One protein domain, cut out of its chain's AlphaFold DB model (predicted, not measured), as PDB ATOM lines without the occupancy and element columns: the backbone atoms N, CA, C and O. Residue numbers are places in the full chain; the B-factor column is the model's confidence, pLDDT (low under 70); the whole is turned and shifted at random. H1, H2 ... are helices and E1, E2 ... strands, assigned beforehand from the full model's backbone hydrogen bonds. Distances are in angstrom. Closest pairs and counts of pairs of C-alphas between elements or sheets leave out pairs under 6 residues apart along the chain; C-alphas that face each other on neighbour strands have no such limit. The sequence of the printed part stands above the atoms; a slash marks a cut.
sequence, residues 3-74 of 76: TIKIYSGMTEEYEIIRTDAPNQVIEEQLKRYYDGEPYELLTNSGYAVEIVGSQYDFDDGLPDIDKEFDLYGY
ATOM      1  N   THR A   3     255.517 262.945 276.570       97.44
ATOM      2  CA  THR A   3     256.313 264.044 276.024       97.44
ATOM      3  C   THR A   3     257.676 264.050 276.699       97.44
ATOM      4  O   THR A   3     257.775 264.133 277.923       97.44
ATOM      5  N   ILE A   4     258.740 263.951 275.913       97.19
ATOM      6  CA  ILE A   4     260.109 263.997 276.420       97.19
ATOM      7  C   ILE A   4     260.880 265.119 275.741       97.19
ATOM      8  O   ILE A   4     260.617 265.447 274.585       97.19
ATOM      9  N   LYS A   5     261.839 265.679 276.472       96.19
ATOM     10  CA  LYS A   5     262.770 266.694 275.982       96.19
ATOM     11  C   LYS A   5     264.166 266.092 275.906       96.19
ATOM     12  O   LYS A   5     264.603 265.448 276.861       96.19
ATOM     13  N   ILE A   6     264.844 266.281 274.786       94.44
ATOM     14  CA  ILE A   6     266.175 265.738 274.530       94.44
ATOM     15  C   ILE A   6     267.090 266.903 274.178       94.44
ATOM     16  O   ILE A   6     266.863 267.563 273.170       94.44
ATOM     17  N   TYR A   7     268.111 267.155 274.994       93.00
ATOM     18  CA  TYR A   7     269.182 268.090 274.650       93.00
ATOM     19  C   TYR A   7     270.193 267.366 273.762       93.00
ATOM     20  O   TYR A   7     270.704 266.321 274.167       93.00
ATOM     21  N   SER A   8     270.450 267.874 272.557       84.50
ATOM     22  CA  SER A   8     271.257 267.173 271.540       84.50
ATOM     23  C   SER A   8     272.213 268.060 270.733       84.50
ATOM     24  O   SER A   8     273.020 267.521 269.971       84.50
ATOM     25  N   GLY A   9     272.184 269.388 270.900       77.31
ATOM     26  CA  GLY A   9     273.083 270.314 270.194       77.31
ATOM     27  C   GLY A   9     274.022 271.109 271.105       77.31
ATOM     28  O   GLY A   9     273.913 271.106 272.333       77.31
ATOM     29  N   MET A  10     274.976 271.815 270.492       68.06
ATOM     30  CA  MET A  10     275.899 272.690 271.220       68.06
ATOM     31  C   MET A  10     275.143 273.959 271.613       68.06
ATOM     32  O   MET A  10     274.591 274.600 270.733       68.06
ATOM     33  N   THR A  11     275.171 274.354 272.892       76.31
ATOM     34  CA  THR A  11     274.439 275.511 273.479       76.31
ATOM     35  C   THR A  11     272.998 275.250 273.944       76.31
ATOM     36  O   THR A  11     272.119 276.079 273.748       76.31
ATOM     37  N   GLU A  12     272.765 274.124 274.629       77.31
ATOM     38  CA  GLU A  12     271.461 273.779 275.239       77.31
ATOM     39  C   GLU A  12     270.323 273.589 274.217       77.31
ATOM     40  O   GLU A  12     269.145 273.635 274.573       77.31
ATOM     41  N   GLU A  13     270.658 273.346 272.948       88.69
ATOM     42  CA  GLU A  13     269.675 273.043 271.909       88.69
ATOM     43  C   GLU A  13     268.947 271.737 272.230       88.69
ATOM     44  O   GLU A  13     269.570 270.742 272.623       88.69
ATOM     45  N   TYR A  14     267.627 271.745 272.051       92.88
ATOM     46  CA  TYR A  14     266.786 270.612 272.397       92.88
ATOM     47  C   TYR A  14     265.672 270.377 271.390       92.88
ATOM     48  O   TYR A  14     265.147 271.298 270.768       92.88
ATOM     49  N   GLU A  15     265.239 269.125 271.346       93.88
ATOM     50  CA  GLU A  15     264.029 268.690 270.668       93.88
ATOM     51  C   GLU A  15     263.031 268.151 271.692       93.88
ATOM     52  O   GLU A  15     263.395 267.580 272.726       93.88
ATOM     53  N   ILE A  16     261.748 268.328 271.404       95.44
ATOM     54  CA  ILE A  16     260.649 267.736 272.153       95.44
ATOM     55  C   ILE A  16     259.958 266.742 271.236       95.44
ATOM     56  O   ILE A  16     259.470 267.099 270.162       95.44
ATOM     57  N   ILE A  17     259.883 265.493 271.687       95.88
ATOM     58  CA  ILE A  17     259.177 264.432 270.975       95.88
ATOM     59  C   ILE A  17     258.122 263.789 271.868       95.88
ATOM     60  O   ILE A  17     258.240 263.759 273.096       95.88
ATOM     61  N   ARG A  18     257.094 263.219 271.243       97.12
ATOM     62  CA  ARG A  18     256.151 262.316 271.898       97.12
ATOM     63  C   ARG A  18     256.401 260.900 271.437       97.12
ATOM     64  O   ARG A  18     256.447 260.614 270.244       97.12
ATOM     65  N   THR A  19     256.534 260.005 272.403       96.69
ATOM     66  CA  THR A  19     256.788 258.591 272.134       96.69
ATOM     67  C   THR A  19     256.139 257.700 273.181       96.69
ATOM     68  O   THR A  19     255.822 258.132 274.291       96.69
ATOM     69  N   ASP A  20     255.870 256.451 272.829       97.19
ATOM     70  CA  ASP A  20     255.522 255.385 273.768       97.19
ATOM     71  C   ASP A  20     256.729 254.517 274.162       97.19
ATOM     72  O   ASP A  20     256.579 253.612 274.986       97.19
ATOM     73  N   ALA A  21     257.930 254.839 273.667       96.44
ATOM     74  CA  ALA A  21     259.156 254.146 274.028       96.44
ATOM     75  C   ALA A  21     259.489 254.294 275.531       96.44
ATOM     76  O   ALA A  21     259.412 255.399 276.098       96.44
ATOM     77  N   PRO A  22     259.907 253.204 276.203       96.25
ATOM     78  CA  PRO A  22     260.388 253.255 277.580       96.25
ATOM     79  C   PRO A  22     261.764 253.938 277.663       96.25
ATOM     80  O   PRO A  22     262.494 254.000 276.676       96.25
ATOM     81  N   ASN A  23     262.143 254.420 278.858       95.81
ATOM     82  CA  ASN A  23     263.409 255.151 279.067       95.81
ATOM     83  C   ASN A  23     264.611 254.387 278.518       95.81
ATOM     84  O   ASN A  23     265.393 254.955 277.777       95.81
ATOM     85  N   GLN A  24     264.707 253.094 278.826       94.50
ATOM     86  CA  GLN A  24     265.841 252.268 278.426       94.50
ATOM     87  C   GLN A  24     266.079 252.278 276.907       94.50
ATOM     88  O   GLN A  24     267.219 252.361 276.468       94.50
ATOM     89  N   VAL A  25     265.015 252.244 276.101       94.31
ATOM     90  CA  VAL A  25     265.137 252.244 274.635       94.31
ATOM     91  C   VAL A  25     265.529 253.632 274.116       94.31
ATOM     92  O   VAL A  25     266.316 253.739 273.181       94.31
ATOM     93  N   ILE A  26     265.034 254.702 274.745       94.19
ATOM     94  CA  ILE A  26     265.459 256.076 274.426       94.19
ATOM     95  C   ILE A  26     266.946 256.251 274.742       94.19
ATOM     96  O   ILE A  26     267.692 256.753 273.912       94.19
ATOM     97  N   GLU A  27     267.410 255.777 275.895       93.50
ATOM     98  CA  GLU A  27     268.830 255.818 276.261       93.50
ATOM     99  C   GLU A  27     269.699 255.030 275.266       93.50
ATOM    100  O   GLU A  27     270.782 255.478 274.897       93.50
ATOM    101  N   GLU A  28     269.226 253.875 274.786       92.19
ATOM    102  CA  GLU A  28     269.895 253.107 273.725       92.19
ATOM    103  C   GLU A  28     269.939 253.855 272.385       92.19
ATOM    104  O   GLU A  28     270.959 253.794 271.695       92.19
ATOM    105  N   GLN A  29     268.879 254.587 272.029       90.62
ATOM    106  CA  GLN A  29     268.861 255.465 270.854       90.62
ATOM    107  C   GLN A  29     269.890 256.592 270.994       90.62
ATOM    108  O   GLN A  29     270.623 256.865 270.044       90.62
ATOM    109  N   LEU A  30     269.972 257.236 272.161       90.75
ATOM    110  CA  LEU A  30     270.898 258.349 272.398       90.75
ATOM    111  C   LEU A  30     272.365 257.903 272.325       90.75
ATOM    112  O   LEU A  30     273.189 258.598 271.741       90.75
ATOM    113  N   LYS A  31     272.684 256.689 272.790       89.56
ATOM    114  CA  LYS A  31     274.026 256.090 272.634       89.56
ATOM    115  C   LYS A  31     274.449 255.888 271.176       89.56
ATOM    116  O   LYS A  31     275.636 255.764 270.901       89.56
ATOM    117  N   ARG A  32     273.491 255.809 270.247       85.44
ATOM    118  CA  ARG A  32     273.719 255.574 268.809       85.44
ATOM    119  C   ARG A  32     273.459 256.814 267.958       85.44
ATOM    120  O   ARG A  32     273.344 256.698 266.744       85.44
ATOM    121  N   TYR A  33     273.340 257.987 268.578       73.88
ATOM    122  CA  TYR A  33     272.865 259.198 267.909       73.88
ATOM    123  C   TYR A  33     273.674 259.580 266.658       73.88
ATOM    124  O   TYR A  33     273.103 260.074 265.695       73.88
ATOM    125  N   TYR A  34     274.983 259.307 266.636       70.25
ATOM    126  CA  TYR A  34     275.852 259.636 265.499       70.25
ATOM    127  C   TYR A  34     275.843 258.610 264.352       70.25
ATOM    128  O   TYR A  34     276.431 258.884 263.307       70.25
ATOM    129  N   ASP A  35     275.194 257.456 264.524       69.38
ATOM    130  CA  ASP A  35     275.266 256.321 263.591       69.38
ATOM    131  C   ASP A  35     274.054 256.202 262.640       69.38
ATOM    132  O   ASP A  35     273.932 255.197 261.937       69.38
ATOM    133  N   GLY A  36     273.154 257.193 262.568       65.69
ATOM    134  CA  GLY A  36     271.972 257.084 261.701       65.69
ATOM    135  C   GLY A  36     271.039 258.292 261.675       65.69
ATOM    136  O   GLY A  36     271.397 259.392 262.098       65.69
ATOM    137  N   GLU A  37     269.831 258.075 261.146       75.12
ATOM    138  CA  GLU A  37     268.761 259.075 261.183       75.12
ATOM    139  C   GLU A  37     268.223 259.249 262.619       75.12
ATOM    140  O   GLU A  37     268.168 258.286 263.397       75.12
ATOM    141  N   PRO A  38     267.809 260.471 263.005       77.38
ATOM    142  CA  PRO A  38     267.279 260.724 264.337       77.38
ATOM    143  C   PRO A  38     266.075 259.819 264.626       77.38
ATOM    144  O   PRO A  38     265.138 259.719 263.837       77.38
ATOM    145  N   TYR A  39     266.106 259.164 265.790       87.31
ATOM    146  CA  TYR A  39     265.047 258.274 266.287       87.31
ATOM    147  C   TYR A  39     264.793 256.998 265.462       87.31
ATOM    148  O   TYR A  39     263.808 256.301 265.714       87.31
ATOM    149  N   GLU A  40     265.688 256.637 264.537       88.31
ATOM    150  CA  GLU A  40     265.567 255.433 263.707       88.31
ATOM    151  C   GLU A  40     265.464 254.134 264.531       88.31
ATOM    152  O   GLU A  40     264.694 253.237 264.186       88.31
ATOM    153  N   LEU A  41     266.185 254.014 265.656       87.81
ATOM    154  CA  LEU A  41     266.067 252.844 266.535       87.81
ATOM    155  C   LEU A  41     264.650 252.735 267.104       87.81
ATOM    156  O   LEU A  41     264.125 251.626 267.219       87.81
ATOM    157  N   LEU A  42     264.034 253.866 267.458       91.81
ATOM    158  CA  LEU A  42     262.686 253.893 268.023       91.81
ATOM    159  C   LEU A  42     261.662 253.434 266.982       91.81
ATOM    160  O   LEU A  42     260.888 252.513 267.250       91.81
ATOM    161  N   THR A  43     261.700 254.024 265.785       91.38
ATOM    162  CA  THR A  43     260.747 253.722 264.709       91.38
ATOM    163  C   THR A  43     260.918 252.298 264.176       91.38
ATOM    164  O   THR A  43     259.926 251.576 264.056       91.38
ATOM    165  N   ASN A  44     262.152 251.829 263.962       91.19
ATOM    166  CA  ASN A  44     262.426 250.450 263.528       91.19
ATOM    167  C   ASN A  44     262.046 249.403 264.585       91.19
ATOM    168  O   ASN A  44     261.719 248.266 264.243       91.19
ATOM    169  N   SER A  45     262.052 249.781 265.865       91.38
ATOM    170  CA  SER A  45     261.586 248.926 266.963       91.38
ATOM    171  C   SER A  45     260.063 248.960 267.153       91.38
ATOM    172  O   SER A  45     259.546 248.284 268.042       91.38
ATOM    173  N   GLY A  46     259.336 249.718 266.322       94.94
ATOM    174  CA  GLY A  46     257.876 249.796 266.326       94.94
ATOM    175  C   GLY A  46     257.281 250.795 267.319       94.94
ATOM    176  O   GLY A  46     256.068 250.767 267.529       94.94
ATOM    177  N   TYR A  47     258.095 251.665 267.923       96.38
ATOM    178  CA  TYR A  47     257.604 252.729 268.799       96.38
ATOM    179  C   TYR A  47     257.118 253.932 267.989       96.38
ATOM    180  O   TYR A  47     257.680 254.280 266.947       96.38
ATOM    181  N   ALA A  48     256.084 254.599 268.494       95.69
ATOM    182  CA  ALA A  48     255.598 255.837 267.908       95.69
ATOM    183  C   ALA A  48     256.577 256.980 268.210       95.69
ATOM    184  O   ALA A  48     257.036 257.122 269.345       95.69
ATOM    185  N   VAL A  49     256.862 257.816 267.211       94.75
ATOM    186  CA  VAL A  49     257.661 259.039 267.359       94.75
ATOM    187  C   VAL A  49     256.936 260.173 266.647       94.75
ATOM    188  O   VAL A  49     256.662 260.095 265.453       94.75
ATOM    189  N   GLU A  50     256.617 261.220 267.396       95.50
ATOM    190  CA  GLU A  50     256.043 262.466 266.896       95.50
ATOM    191  C   GLU A  50     256.958 263.612 267.329       95.50
ATOM    192  O   GLU A  50     257.201 263.787 268.523       95.50
ATOM    193  N   ILE A  51     257.464 264.389 266.374       93.38
ATOM    194  CA  ILE A  51     258.236 265.599 266.669       93.38
ATOM    195  C   ILE A  51     257.244 266.698 267.051       93.38
ATOM    196  O   ILE A  51     256.382 267.059 266.252       93.38
ATOM    197  N   VAL A  52     257.357 267.204 268.278       94.69
ATOM    198  CA  VAL A  52     256.505 268.288 268.790       94.69
ATOM    199  C   VAL A  52     257.103 269.645 268.437       94.69
ATOM    200  O   VAL A  52     256.365 270.566 268.108       94.69
ATOM    201  N   GLY A  53     258.429 269.767 268.508       93.50
ATOM    202  CA  GLY A  53     259.146 270.998 268.196       93.50
ATOM    203  C   GLY A  53     260.534 271.031 268.823       93.50
ATOM    204  O   GLY A  53     261.043 270.023 269.309       93.50
ATOM    205  N   SER A  54     261.122 272.215 268.832       93.19
ATOM    206  CA  SER A  54     262.486 272.515 269.257       93.19
ATOM    207  C   SER A  54     262.527 273.787 270.107       93.19
ATOM    208  O   SER A  54     261.494 274.401 270.380       93.19
ATOM    209  N   GLN A  55     263.719 274.233 270.498       89.31
ATOM    210  CA  GLN A  55     263.916 275.485 271.232       89.31
ATOM    211  C   GLN A  55     263.363 276.739 270.538       89.31
ATOM    212  O   GLN A  55     263.195 277.762 271.196       89.31
ATOM    213  N   TYR A  56     263.084 276.665 269.235       90.12
ATOM    214  CA  TYR A  56     262.585 277.784 268.440       90.12
ATOM    215  C   TYR A  56     261.059 277.805 268.284       90.12
ATOM    216  O   TYR A  56     260.528 278.765 267.736       90.12
ATOM    217  N   ASP A  57     260.354 276.767 268.742       91.62
ATOM    218  CA  ASP A  57     258.924 276.586 268.451       91.62
ATOM    219  C   ASP A  57     257.994 277.009 269.606       91.62
ATOM    220  O   ASP A  57     256.774 277.017 269.441       91.62
ATOM    221  N   PHE A  58     258.537 277.362 270.779       88.25
ATOM    222  CA  PHE A  58     257.763 277.543 272.019       88.25
ATOM    223  C   PHE A  58     257.926 278.929 272.669       88.25
ATOM    224  O   PHE A  58     258.337 279.036 273.826       88.25
ATOM    225  N   ASP A  59     257.545 279.992 271.954       85.38
ATOM    226  CA  ASP A  59     257.571 281.377 272.468       85.38
ATOM    227  C   ASP A  59     256.644 281.594 273.684       85.38
ATOM    228  O   ASP A  59     256.968 282.359 274.594       85.38
ATOM    229  N   ASP A  60     255.509 280.888 273.732       85.38
ATOM    230  CA  ASP A  60     254.488 281.009 274.786       85.38
ATOM    231  C   ASP A  60     254.695 280.030 275.963       85.38
ATOM    232  O   ASP A  60     253.847 279.916 276.854       85.38
ATOM    233  N   GLY A  61     255.837 279.336 275.990       84.31
ATOM    234  CA  GLY A  61     256.203 278.365 277.020       84.31
ATOM    235  C   GLY A  61     256.166 276.913 276.546       84.31
ATOM    236  O   GLY A  61     255.531 276.559 275.553       84.31
ATOM    237  N   LEU A  62     256.889 276.057 277.274       89.88
ATOM    238  CA  LEU A  62     257.038 274.644 276.930       89.88
ATOM    239  C   LEU A  62     255.781 273.833 277.280       89.88
ATOM    240  O   LEU A  62     255.111 274.143 278.269       89.88
ATOM    241  N   PRO A  63     255.485 272.758 276.522       92.06
ATOM    242  CA  PRO A  63     254.483 271.782 276.933       92.06
ATOM    243  C   PRO A  63     254.915 271.065 278.221       92.06
ATOM    244  O   PRO A  63     256.088 271.088 278.593       92.06
ATOM    245  N   ASP A  64     253.981 270.370 278.873       94.75
ATOM    246  CA  ASP A  64     254.303 269.511 280.016       94.75
ATOM    247  C   ASP A  64     255.305 268.419 279.598       94.75
ATOM    248  O   ASP A  64     255.035 267.620 278.694       94.75
ATOM    249  N   ILE A  65     256.468 268.393 280.260       96.56
ATOM    250  CA  ILE A  65     257.558 267.450 279.985       96.56
ATOM    251  C   ILE A  65     257.557 266.340 281.036       96.56
ATOM    252  O   ILE A  65     257.788 266.586 282.219       96.56
ATOM    253  N   ASP A  66     257.356 265.096 280.598       97.50
ATOM    254  CA  ASP A  66     257.369 263.926 281.481       97.50
ATOM    255  C   ASP A  66     258.796 263.536 281.898       97.50
ATOM    256  O   ASP A  66     259.023 263.015 282.994       97.50
ATOM    257  N   LYS A  67     259.770 263.724 280.998       96.25
ATOM    258  CA  LYS A  67     261.174 263.376 281.234       96.25
ATOM    259  C   LYS A  67     262.117 264.167 280.333       96.25
ATOM    260  O   LYS A  67     261.853 264.333 279.146       96.25
ATOM    261  N   GLU A  68     263.249 264.567 280.899       96.19
ATOM    262  CA  GLU A  68     264.365 265.162 280.166       96.19
ATOM    263  C   GLU A  68     265.518 264.163 280.033       96.19
ATOM    264  O   GLU A  68     265.797 263.397 280.968       96.19
ATOM    265  N   PHE A  69     266.175 264.188 278.877       94.62
ATOM    266  CA  PHE A  69     267.396 263.452 278.572       94.62
ATOM    267  C   PHE A  69     268.444 264.417 278.023       94.62
ATOM    268  O   PHE A  69     268.127 265.294 277.225       94.62
ATOM    269  N   ASP A  70     269.694 264.226 278.426       92.62
ATOM    270  CA  ASP A  70     270.839 264.942 277.873       92.62
ATOM    271  C   ASP A  70     271.669 263.952 277.061       92.62
ATOM    272  O   ASP A  70     272.223 263.009 277.631       92.62
ATOM    273  N   LEU A  71     271.724 264.141 275.739       89.56
ATOM    274  CA  LEU A  71     272.493 263.296 274.825       89.56
ATOM    275  C   LEU A  71     273.944 263.142 275.291       89.56
ATOM    276  O   LEU A  71     274.486 262.039 275.238       89.56
ATOM    277  N   TYR A  72     274.552 264.219 275.793       86.69
ATOM    278  CA  TYR A  72     275.955 264.228 276.199       86.69
ATOM    279  C   TYR A  72     276.225 263.348 277.429       86.69
ATOM    280  O   TYR A  72     277.365 262.969 277.671       86.69
ATOM    281  N   GLY A  73     275.185 262.965 278.177       87.31
ATOM    282  CA  GLY A  73     275.279 261.974 279.251       87.31
ATOM    283  C   GLY A  73     275.341 260.518 278.772       87.31
ATOM    284  O   GLY A  73     275.528 259.620 279.595       87.31
ATOM    285  N   TYR A  74     275.159 260.268 277.471       84.88
ATOM    286  CA  TYR A  74     275.081 258.924 276.883       84.88
ATOM    287  C   TYR A  74     276.123 258.658 275.792       84.88
ATOM    288  O   TYR A  74     276.189 257.532 275.300       84.88
TER     289      TYR A  74
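Overview. This is residues 3 to 74 of the 76 residues of an uncharacterized protein of Dorea longicatena (UniProt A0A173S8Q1). A strongly twisted sheet of four strands has H1 over one face, H2 packed on H1, and a long loop, residues 55 to 66, on the side away from the helices. The 72 printed residues run E1 E2 H1 H2 E3 E4; the mixed sheet has the order E3 E2 E1 E4. The class is mixed, with 35 residues in named elements, under half; the whole is compact, radius of gyration of the C-alphas 11.7 A, spanning 34 by 24 by 18 A.

Arrangement. Inner strands E1, residues 3 to 7, and E2, residues 14 to 19, form an antiparallel hairpin; N 6 and O 15, 2.8 A, are within hydrogen-bond range. So are N 52 and O 16, 2.8 A, between E2 and antiparallel edge strand E3, residues 49 to 54, and N 5 and O 67, 3.0 A, between E1 and parallel edge strand E4, residues 67 to 70. H1, residues 23 to 31, is on the sheet over E1, height 8.7 A. H2, residues 40 to 44, touches H1, closest C-alphas Gln 29 and Leu 41, 5.8 A, and only grazes the sheet. In both helices every O i to N i+4 pair is within range.

Along the chain. E1, 13.6 A long, begins at C-alpha 3 (256.313, 264.044, 276.024); E4 ends at C-alpha 70 (270.839, 264.942, 277.873). E2 measures 15.6 A, E3 14.4 A, H1 12.4 A.

Size, cuts and confidence. The farthest C-alphas, of Asp 35 and Asp 60, are 34.2 A apart. The printed part has no cut; the E3 to E4 link is long. Residues 10, 35 and 36 have pLDDT under 70.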